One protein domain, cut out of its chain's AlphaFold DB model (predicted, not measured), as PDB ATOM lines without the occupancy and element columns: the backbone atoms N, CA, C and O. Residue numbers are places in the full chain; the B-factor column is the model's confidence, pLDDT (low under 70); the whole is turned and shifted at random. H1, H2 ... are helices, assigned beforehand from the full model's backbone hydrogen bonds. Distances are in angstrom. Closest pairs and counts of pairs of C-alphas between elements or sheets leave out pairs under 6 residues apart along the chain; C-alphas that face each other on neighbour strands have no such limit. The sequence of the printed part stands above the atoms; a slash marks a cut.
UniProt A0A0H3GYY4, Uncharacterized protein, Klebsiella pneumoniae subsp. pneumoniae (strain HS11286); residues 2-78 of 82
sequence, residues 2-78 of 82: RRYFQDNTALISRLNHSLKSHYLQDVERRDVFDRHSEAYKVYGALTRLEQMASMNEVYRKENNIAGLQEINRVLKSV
ATOM      1  N   ARG A   2      -7.228 101.912 182.850       80.51
ATOM      2  CA  ARG A   2      -6.331 102.483 181.817       80.51
ATOM      3  C   ARG A   2      -5.195 103.350 182.375       80.51
ATOM      4  O   ARG A   2      -4.076 103.227 181.895       80.51
ATOM      5  N   ARG A   3      -5.464 104.134 183.428       92.06
ATOM      6  CA  ARG A   3      -4.486 105.050 184.037       92.06
ATOM      7  C   ARG A   3      -3.203 104.353 184.500       92.06
ATOM      8  O   ARG A   3      -2.141 104.737 184.046       92.06
ATOM      9  N   TYR A   4      -3.282 103.310 185.332       96.91
ATOM     10  CA  TYR A   4      -2.065 102.643 185.821       96.91
ATOM     11  C   TYR A   4      -1.273 101.980 184.695       96.91
ATOM     12  O   TYR A   4      -0.060 102.119 184.654       96.91
ATOM     13  N   PHE A   5      -1.949 101.331 183.746       97.83
ATOM     14  CA  PHE A   5      -1.277 100.751 182.584       97.83
ATOM     15  C   PHE A   5      -0.510 101.808 181.767       97.83
ATOM     16  O   PHE A   5       0.656 101.593 181.422       97.83
ATOM     17  N   GLN A   6      -1.144 102.949 181.480       97.93
ATOM     18  CA  GLN A   6      -0.537 104.060 180.740       97.93
ATOM     19  C   GLN A   6       0.605 104.711 181.530       97.93
ATOM     20  O   GLN A   6       1.692 104.894 180.986       97.93
ATOM     21  N   ASP A   7       0.391 104.982 182.820       97.39
ATOM     22  CA  ASP A   7       1.395 105.558 183.718       97.39
ATOM     23  C   ASP A   7       2.628 104.648 183.816       97.39
ATOM     24  O   ASP A   7       3.758 105.124 183.706       97.39
ATOM     25  N   ASN A   8       2.427 103.335 183.968       98.17
ATOM     26  CA  ASN A   8       3.502 102.343 184.001       98.17
ATOM     27  C   ASN A   8       4.274 102.319 182.680       98.17
ATOM     28  O   ASN A   8       5.499 102.367 182.692       98.17
ATOM     29  N   THR A   9       3.571 102.314 181.545       98.31
ATOM     30  CA  THR A   9       4.194 102.340 180.211       98.31
ATOM     31  C   THR A   9       5.063 103.587 180.031       98.31
ATOM     32  O   THR A   9       6.202 103.494 179.570       98.31
ATOM     33  N   ALA A  10       4.564 104.753 180.451       97.38
ATOM     34  CA  ALA A  10       5.301 106.009 180.379       97.38
ATOM     35  C   ALA A  10       6.504 106.043 181.338       97.38
ATOM     36  O   ALA A  10       7.573 106.530 180.972       97.38
ATOM     37  N   LEU A  11       6.361 105.528 182.564       97.21
ATOM     38  CA  LEU A  11       7.457 105.427 183.534       97.21
ATOM     39  C   LEU A  11       8.559 104.482 183.047       97.21
ATOM     40  O   LEU A  11       9.723 104.871 183.050       97.21
ATOM     41  N   ILE A  12       8.197 103.291 182.563       98.01
ATOM     42  CA  ILE A  12       9.142 102.318 182.000       98.01
ATOM     43  C   ILE A  12       9.894 102.929 180.821       98.01
ATOM     44  O   ILE A  12      11.117 102.839 180.769       98.01
ATOM     45  N   SER A  13       9.184 103.592 179.905       97.60
ATOM     46  CA  SER A  13       9.802 104.222 178.733       97.60
ATOM     47  C   SER A  13      10.798 105.312 179.133       97.60
ATOM     48  O   SER A  13      11.907 105.355 178.606       97.60
ATOM     49  N   ARG A  14      10.441 106.157 180.111       96.67
ATOM     50  CA  ARG A  14      11.333 107.205 180.630       96.67
ATOM     51  C   ARG A  14      12.564 106.636 181.329       96.67
ATOM     52  O   ARG A  14      13.664 107.113 181.075       96.67
ATOM     53  N   LEU A  15      12.395 105.617 182.168       96.41
ATOM     54  CA  LEU A  15      13.510 104.958 182.854       96.41
ATOM     55  C   LEU A  15      14.442 104.254 181.861       96.41
ATOM     56  O   LEU A  15      15.655 104.392 181.963       96.41
ATOM     57  N   ASN A  16      13.886 103.556 180.867       96.81
ATOM     58  CA  ASN A  16      14.663 102.890 179.820       96.81
ATOM     59  C   ASN A  16      15.487 103.908 179.019       96.81
ATOM     60  O   ASN A  16      16.686 103.716 178.826       96.81
ATOM     61  N   HIS A  17      14.860 105.019 178.619       96.07
ATOM     62  CA  HIS A  17      15.551 106.101 177.927       96.07
ATOM     63  C   HIS A  17      16.663 106.712 178.788       96.07
ATOM     64  O   HIS A  17      17.795 106.785 178.321       96.07
ATOM     65  N   SER A  18      16.369 107.065 180.045       94.85
ATOM     66  CA  SER A  18      17.345 107.667 180.962       94.85
ATOM     67  C   SER A  18      18.549 106.753 181.211       94.85
ATOM     68  O   SER A  18      19.690 107.202 181.133       94.85
ATOM     69  N   LEU A  19      18.327 105.454 181.425       94.45
ATOM     70  CA  LEU A  19      19.414 104.492 181.615       94.45
ATOM     71  C   LEU A  19      20.324 104.397 180.383       94.45
ATOM     72  O   LEU A  19      21.547 104.406 180.509       94.45
ATOM     73  N   LYS A  20      19.743 104.341 179.181       94.62
ATOM     74  CA  LYS A  20      20.516 104.267 177.934       94.62
ATOM     75  C   LYS A  20      21.265 105.567 177.642       94.62
ATOM     76  O   LYS A  20      22.422 105.518 177.225       94.62
ATOM     77  N   SER A  21      20.627 106.716 177.856       94.19
ATOM     78  CA  SER A  21      21.220 108.020 177.547       94.19
ATOM     79  C   SER A  21      22.360 108.385 178.493       94.19
ATOM     80  O   SER A  21      23.346 108.945 178.038       94.19
ATOM     81  N   HIS A  22      22.250 108.061 179.786       91.70
ATOM     82  CA  HIS A  22      23.251 108.465 180.780       91.70
ATOM     83  C   HIS A  22      24.406 107.477 180.929       91.70
ATOM     84  O   HIS A  22      25.505 107.893 181.279       91.70
ATOM     85  N   TYR A  23      24.180 106.184 180.675       91.22
ATOM     86  CA  TYR A  23      25.169 105.160 181.021       91.22
ATOM     87  C   TYR A  23      25.694 104.340 179.844       91.22
ATOM     88  O   TYR A  23      26.694 103.650 180.013       91.22
ATOM     89  N   LEU A  24      25.045 104.375 178.673       92.27
ATOM     90  CA  LEU A  24      25.386 103.486 177.553       92.27
ATOM     91  C   LEU A  24      25.925 104.202 176.301       92.27
ATOM     92  O   LEU A  24      25.931 103.595 175.234       92.27
ATOM     93  N   GLN A  25      26.361 105.465 176.397       91.17
ATOM     94  CA  GLN A  25      26.896 106.197 175.233       91.17
ATOM     95  C   GLN A  25      28.257 105.652 174.767       91.17
ATOM     96  O   GLN A  25      28.438 105.434 173.574       91.17
ATOM     97  N   ASP A  26      29.159 105.345 175.705       89.29
ATOM     98  CA  ASP A  26      30.552 104.964 175.418       89.29
ATOM     99  C   ASP A  26      30.933 103.624 176.068       89.29
ATOM    100  O   ASP A  26      32.006 103.459 176.645       89.29
ATOM    101  N   VAL A  27      30.018 102.655 176.027       91.51
ATOM    102  CA  VAL A  27      30.233 101.340 176.644       91.51
ATOM    103  C   VAL A  27      31.010 100.428 175.712       91.51
ATOM    104  O   VAL A  27      30.576 100.129 174.595       91.51
ATOM    105  N   GLU A  28      32.128  99.897 176.198       92.22
ATOM    106  CA  GLU A  28      32.861  98.880 175.469       92.22
ATOM    107  C   GLU A  28      32.210  97.509 175.659       92.22
ATOM    108  O   GLU A  28      31.639  97.173 176.697       92.22
ATOM    109  N   ARG A  29      32.339  96.642 174.648       90.75
ATOM    110  CA  ARG A  29      31.750  95.294 174.690       90.75
ATOM    111  C   ARG A  29      32.209  94.487 175.910       90.75
ATOM    112  O   ARG A  29      31.432  93.681 176.411       90.75
ATOM    113  N   ARG A  30      33.450  94.681 176.375       93.12
ATOM    114  CA  ARG A  30      33.981  93.988 177.560       93.12
ATOM    115  C   ARG A  30      33.215  94.353 178.832       93.12
ATOM    116  O   ARG A  30      32.959  93.467 179.641       93.12
ATOM    117  N   ASP A  31      32.772  95.602 178.951       92.35
ATOM    118  CA  ASP A  31      32.069  96.089 180.137       92.35
ATOM    119  C   ASP A  31      30.705  95.414 180.263       92.35
ATOM    120  O   ASP A  31      30.284  95.067 181.361       92.35
ATOM    121  N   VAL A  32      30.040  95.122 179.142       91.80
ATOM    122  CA  VAL A  32      28.743  94.421 179.119       91.80
ATOM    123  C   VAL A  32      28.795  93.069 179.838       91.80
ATOM    124  O   VAL A  32      27.788  92.637 180.394       91.80
ATOM    125  N   PHE A  33      29.952  92.402 179.842       92.99
ATOM    126  CA  PHE A  33      30.137  91.086 180.459       92.99
ATOM    127  C   PHE A  33      30.879  91.132 181.803       92.99
ATOM    128  O   PHE A  33      30.920  90.119 182.505       92.99
ATOM    129  N   ASP A  34      31.435  92.283 182.185       94.28
ATOM    130  CA  ASP A  34      32.065  92.477 183.487       94.28
ATOM    131  C   ASP A  34      31.009  92.800 184.551       94.28
ATOM    132  O   ASP A  34      30.436  93.885 184.574       94.28
ATOM    133  N   ARG A  35      30.790  91.871 185.489       93.90
ATOM    134  CA  ARG A  35      29.799  92.005 186.573       93.90
ATOM    135  C   ARG A  35      30.044  93.198 187.497       93.90
ATOM    136  O   ARG A  35      29.138  93.576 188.243       93.90
ATOM    137  N   HIS A  36      31.252  93.751 187.489       93.85
ATOM    138  CA  HIS A  36      31.611  94.913 188.288       93.85
ATOM    139  C   HIS A  36      31.382  96.235 187.553       93.85
ATOM    140  O   HIS A  36      31.321  97.274 188.216       93.85
ATOM    141  N   SER A  37      31.197  96.207 186.231       94.50
ATOM    142  CA  SER A  37      31.003  97.410 185.430       94.50
ATOM    143  C   SER A  37      29.628  98.044 185.657       94.50
ATOM    144  O   SER A  37      28.633  97.383 185.985       94.50
ATOM    145  N   GLU A  38      29.554  99.352 185.424       92.72
ATOM    146  CA  GLU A  38      28.281 100.073 185.416       92.72
ATOM    147  C   GLU A  38      27.394  99.622 184.252       92.72
ATOM    148  O   GLU A  38      26.190  99.442 184.434       92.72
ATOM    149  N   ALA A  39      27.984  99.329 183.087       94.14
ATOM    150  CA  ALA A  39      27.256  98.816 181.933       94.14
ATOM    151  C   ALA A  39      26.486  97.532 182.271       94.14
ATOM    152  O   ALA A  39      25.287  97.448 182.006       94.14
ATOM    153  N   TYR A  40      27.132  96.555 182.912       95.35
ATOM    154  CA  TYR A  40      26.497  95.297 183.309       95.35
ATOM    155  C   TYR A  40      25.305  95.532 184.243       95.35
ATOM    156  O   TYR A  40      24.228  94.958 184.052       95.35
ATOM    157  N   LYS A  41      25.462  96.416 185.238       95.22
ATOM    158  CA  LYS A  41      24.378  96.776 186.167       95.22
ATOM    159  C   LYS A  41      23.217  97.454 185.438       95.22
ATOM    160  O   LYS A  41      22.060  97.115 185.690       95.22
ATOM    161  N   VAL A  42      23.518  98.362 184.510       95.40
ATOM    162  CA  VAL A  42      22.523  99.075 183.700       95.40
ATOM    163  C   VAL A  42      21.766  98.114 182.791       95.40
ATOM    164  O   VAL A  42      20.539  98.167 182.756       95.40
ATOM    165  N   TYR A  43      22.442  97.170 182.133       95.77
ATOM    166  CA  TYR A  43      21.770  96.109 181.376       95.77
ATOM    167  C   TYR A  43      20.878  95.246 182.271       95.77
ATOM    168  O   TYR A  43      19.740  94.957 181.907       95.77
ATOM    169  N   GLY A  44      21.331  94.902 183.480       95.54
ATOM    170  CA  GLY A  44      20.495  94.221 184.470       95.54
ATOM    171  C   GLY A  44      19.231  95.009 184.839       95.54
ATOM    172  O   GLY A  44      18.153  94.424 184.967       95.54
ATOM    173  N   ALA A  45      19.335  96.332 184.976       95.57
ATOM    174  CA  ALA A  45      18.191  97.208 185.221       95.57
ATOM    175  C   ALA A  45      17.251  97.294 184.004       95.57
ATOM    176  O   ALA A  45      16.034  97.201 184.168       95.57
ATOM    177  N   LEU A  46      17.795  97.399 182.788       96.81
ATOM    178  CA  LEU A  46      17.020  97.405 181.543       96.81
ATOM    179  C   LEU A  46      16.219  96.108 181.364       96.81
ATOM    180  O   LEU A  46      15.020  96.174 181.102       96.81
ATOM    181  N   THR A  47      16.826  94.947 181.624       97.52
ATOM    182  CA  THR A  47      16.129  93.651 181.596       97.52
ATOM    183  C   THR A  47      14.954  93.615 182.578       97.52
ATOM    184  O   THR A  47      13.876  93.117 182.254       97.52
ATOM    185  N   ARG A  48      15.108  94.182 183.783       96.96
ATOM    186  CA  ARG A  48      14.001  94.273 184.754       96.96
ATOM    187  C   ARG A  48      12.879  95.187 184.260       96.96
ATOM    188  O   ARG A  48      11.710  94.868 184.466       96.96
ATOM    189  N   LEU A  49      13.203  96.296 183.596       97.82
ATOM    190  CA  LEU A  49      12.199  97.180 182.991       97.82
ATOM    191  C   LEU A  49      11.425  96.485 181.861       97.82
ATOM    192  O   LEU A  49      10.214  96.663 181.757       97.82
ATOM    193  N   GLU A  50      12.092  95.661 181.053       98.24
ATOM    194  CA  GLU A  50      11.445  94.847 180.013       98.24
ATOM    195  C   GLU A  50      10.496  93.802 180.615       98.24
ATOM    196  O   GLU A  50       9.359  93.651 180.160       98.24
ATOM    197  N   GLN A  51      10.911  93.139 181.698       98.08
ATOM    198  CA  GLN A  51      10.046  92.227 182.451       98.08
ATOM    199  C   GLN A  51       8.816  92.956 183.009       98.08
ATOM    200  O   GLN A  51       7.691  92.481 182.843       98.08
ATOM    201  N   MET A  52       8.999  94.141 183.601       97.81
ATOM    202  CA  MET A  52       7.886  94.964 184.083       97.81
ATOM    203  C   MET A  52       6.949  95.395 182.950       97.81
ATOM    204  O   MET A  52       5.738  95.421 183.154       97.81
ATOM    205  N   ALA A  53       7.468  95.694 181.756       98.47
ATOM    206  CA  ALA A  53       6.647  96.027 180.589       98.47
ATOM    207  C   ALA A  53       5.765  94.847 180.165       98.47
ATOM    208  O   ALA A  53       4.566  95.020 179.940       98.47
ATOM    209  N   SER A  54       6.344  93.645 180.124       98.51
ATOM    210  CA  SER A  54       5.613  92.408 179.837       98.51
ATOM    211  C   SER A  54       4.518  92.148 180.878       98.51
ATOM    212  O   SER A  54       3.354  91.952 180.526       98.51
ATOM    213  N   MET A  55       4.847  92.257 182.170       98.08
ATOM    214  CA  MET A  55       3.873  92.096 183.258       98.08
ATOM    215  C   MET A  55       2.761  93.151 183.212       98.08
ATOM    216  O   MET A  55       1.602  92.831 183.463       98.08
ATOM    217  N   ASN A  56       3.081  94.398 182.858       98.13
ATOM    218  CA  ASN A  56       2.096  95.471 182.718       98.13
ATOM    219  C   ASN A  56       1.046  95.136 181.643       98.13
ATOM    220  O   ASN A  56      -0.140  95.412 181.829       98.13
ATOM    221  N   GLU A  57       1.463  94.503 180.543       98.34
ATOM    222  CA  GLU A  57       0.555  94.045 179.489       98.34
ATOM    223  C   GLU A  57      -0.282  92.832 179.921       98.34
ATOM    224  O   GLU A  57      -1.490  92.808 179.672       98.34
ATOM    225  N   VAL A  58       0.317  91.856 180.613       98.42
ATOM    226  CA  VAL A  58      -0.415  90.704 181.177       98.42
ATOM    227  C   VAL A  58      -1.494  91.180 182.151       98.42
ATOM    228  O   VAL A  58      -2.672  90.880 181.965       98.42
ATOM    229  N   TYR A  59      -1.136  92.027 183.118       97.91
ATOM    230  CA  TYR A  59      -2.085  92.542 184.105       97.91
ATOM    231  C   TYR A  59      -3.178  93.417 183.496       97.91
ATOM    232  O   TYR A  59      -4.307  93.425 183.992       97.91
ATOM    233  N   ARG A  60      -2.896  94.122 182.394       97.92
ATOM    234  CA  ARG A  60      -3.935  94.820 181.629       97.92
ATOM    235  C   ARG A  60      -4.940  93.834 181.027       97.92
ATOM    236  O   ARG A  60      -6.138  94.089 181.123       97.92
ATOM    237  N   LYS A  61      -4.474  92.747 180.400       97.44
ATOM    238  CA  LYS A  61      -5.344  91.729 179.778       97.44
ATOM    239  C   LYS A  61      -6.198  90.994 180.810       97.44
ATOM    240  O   LYS A  61      -7.367  90.733 180.555       97.44
ATOM    241  N   GLU A  62      -5.630  90.717 181.978       97.18
ATOM    242  CA  GLU A  62      -6.287  89.990 183.070       97.18
ATOM    243  C   GLU A  62      -7.183  90.864 183.955       97.18
ATOM    244  O   GLU A  62      -7.730  90.383 184.943       97.18
ATOM    245  N   ASN A  63      -7.335  92.157 183.646       96.14
ATOM    246  CA  ASN A  63      -8.031  93.110 184.512       96.14
ATOM    247  C   ASN A  63      -7.438  93.192 185.945       96.14
ATOM    248  O   ASN A  63      -8.117  93.608 186.887       96.14
ATOM    249  N   ASN A  64      -6.158  92.850 186.117       97.59
ATOM    250  CA  ASN A  64      -5.482  92.784 187.410       97.59
ATOM    251  C   ASN A  64      -5.020  94.177 187.875       97.59
ATOM    252  O   ASN A  64      -3.877  94.596 187.676       97.59
ATOM    253  N   ILE A  65      -5.929  94.920 188.514       97.07
ATOM    254  CA  ILE A  65      -5.650  96.269 189.030       97.07
ATOM    255  C   ILE A  65      -4.559  96.273 190.102       97.07
ATOM    256  O   ILE A  65      -3.703  97.155 190.068       97.07
ATOM    257  N   ALA A  66      -4.571  95.300 191.016       97.62
ATOM    258  CA  ALA A  66      -3.585  95.218 192.090       97.62
ATOM    259  C   ALA A  66      -2.166  95.049 191.524       97.62
ATOM    260  O   ALA A  66      -1.248  95.758 191.931       97.62
ATOM    261  N   GLY A  67      -2.004  94.196 190.507       98.13
ATOM    262  CA  GLY A  67      -0.742  94.024 189.790       98.13
ATOM    263  C   GLY A  67      -0.278  95.303 189.086       98.13
ATOM    264  O   GLY A  67       0.889  95.681 189.191       98.13
ATOM    265  N   LEU A  68      -1.187  96.027 188.417       98.44
ATOM    266  CA  LEU A  68      -0.862  97.315 187.787       98.44
ATOM    267  C   LEU A  68      -0.440  98.381 188.813       98.44
ATOM    268  O   LEU A  68       0.474  99.165 188.545       98.44
ATOM    269  N   GLN A  69      -1.096  98.418 189.973       97.56
ATOM    270  CA  GLN A  69      -0.760  99.323 191.075       97.56
ATOM    271  C   GLN A  69       0.600  98.998 191.685       97.56
ATOM    272  O   GLN A  69       1.373  99.912 191.966       97.56
ATOM    273  N   GLU A  70       0.910  97.714 191.840       97.51
ATOM    274  CA  GLU A  70       2.181  97.270 192.401       97.51
ATOM    275  C   GLU A  70       3.357  97.616 191.481       97.51
ATOM    276  O   GLU A  70       4.342  98.199 191.937       97.51
ATOM    277  N   ILE A  71       3.218  97.395 190.167       97.74
ATOM    278  CA  ILE A  71       4.205  97.876 189.186       97.74
ATOM    279  C   ILE A  71       4.377  99.397 189.315       97.74
ATOM    280  O   ILE A  71       5.503  99.887 189.370       97.74
ATOM    281  N   ASN A  72       3.281 100.154 189.423       97.33
ATOM    282  CA  ASN A  72       3.345 101.613 189.545       97.33
ATOM    283  C   ASN A  72       4.104 102.067 190.795       97.33
ATOM    284  O   ASN A  72       4.891 103.013 190.731       97.33
ATOM    285  N   ARG A  73       3.867 101.392 191.923       96.74
ATOM    286  CA  ARG A  73       4.532 101.655 193.201       96.74
ATOM    287  C   ARG A  73       6.036 101.431 193.087       96.74
ATOM    288  O   ARG A  73       6.807 102.308 193.468       96.74
ATOM    289  N   VAL A  74       6.441 100.296 192.518       96.35
ATOM    290  CA  VAL A  74       7.857  99.963 192.327       96.35
ATOM    291  C   VAL A  74       8.519 100.955 191.369       96.35
ATOM    292  O   VAL A  74       9.543 101.533 191.723       96.35
ATOM    293  N   LEU A  75       7.912 101.251 190.216       96.11
ATOM    294  CA  LEU A  75       8.465 102.206 189.245       96.11
ATOM    295  C   LEU A  75       8.651 103.611 189.834       96.11
ATOM    296  O   LEU A  75       9.647 104.265 189.546       96.11
ATOM    297  N   LYS A  76       7.722 104.076 190.679       94.95
ATOM    298  CA  LYS A  76       7.819 105.385 191.347       94.95
ATOM    299  C   LYS A  76       8.881 105.449 192.442       94.95
ATOM    300  O   LYS A  76       9.304 106.545 192.787       94.95
ATOM    301  N   SER A  77       9.291 104.308 192.995       93.88
ATOM    302  CA  SER A  77      10.384 104.253 193.974       93.88
ATOM    303  C   SER A  77      11.774 104.318 193.344       93.88
ATOM    304  O   SER A  77      12.750 104.492 194.068       93.88
ATOM    305  N   VAL A  78      11.881 104.192 192.015       87.68
ATOM    306  CA  VAL A  78      13.157 104.344 191.314       87.68
ATOM    307  C   VAL A  78      13.483 105.837 191.221       87.68
ATOM    308  O   VAL A  78      12.702 106.578 190.616       87.68
TER     309      VAL A  78
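AT A GLANCE: This is residues 2 to 78 of the 82 residues of an uncharacterized protein of Klebsiella pneumoniae subsp. pneumoniae (strain HS11286) (UniProt A0A0H3GYY4). Two long helices, H1 and H3, run side by side in opposite ways, and the shorter H4 folds back from the end of H3 to pack on both. At the other end of this rod, the short H2 sits in the turn between H1 and H3. The printed part has 77 residues with four named helices, H1 to H4, and no named strand: all helix. It is only just loose, close to compact, with a radius of gyration of the C-alphas of 14.1 A and spans of 43 by 18 by 18 A.

IN THESE COORDINATES: H1, residues 2 to 23, begins at C-alpha 2 (-6.331, 102.483, 181.817) and is 31.6 A long. H2 is residues 29 to 33, 7.3 A. H3, residues 38 to 61, is 35.1 A. H4, residues 65 to 77, is 18.6 A and ends at C-alpha 77 (10.384, 104.253, 193.974).

HOW THE PARTS SIT: H1, H3 and H4 form an up and down bundle, each running against the one before. H3, the hub, touches H1 at a shallow tilt of 13 degrees, closest at the C-alphas of Ile 12 and Leu 49, 6.1 A. H3 and H4 are a hairpin, touching through residues 52 to 60 of H3, closest at the C-alphas of Tyr 59 and Gly 67, 6.0 A. H1 touches H4 with residues 4 to 12 alone, closest at the C-alphas of Asn 8 and Asn 72, 5.6 A. H2 touches H3, closest at the C-alphas of Val 32 and Tyr 40, 4.8 A, and is apart from H4. Every O i to N i+4 pair is within hydrogen-bond range in H1, H3 and H4; H2 has 0 of 1, with 2 of 2 O i to N i+3 pairs.

THE WHOLE: The C-alphas farthest apart, of Arg 30 and Asn 63, are 42.6 A apart. The printed part has no cut, its three links are tight, and no printed residue is under 70 in pLDDT.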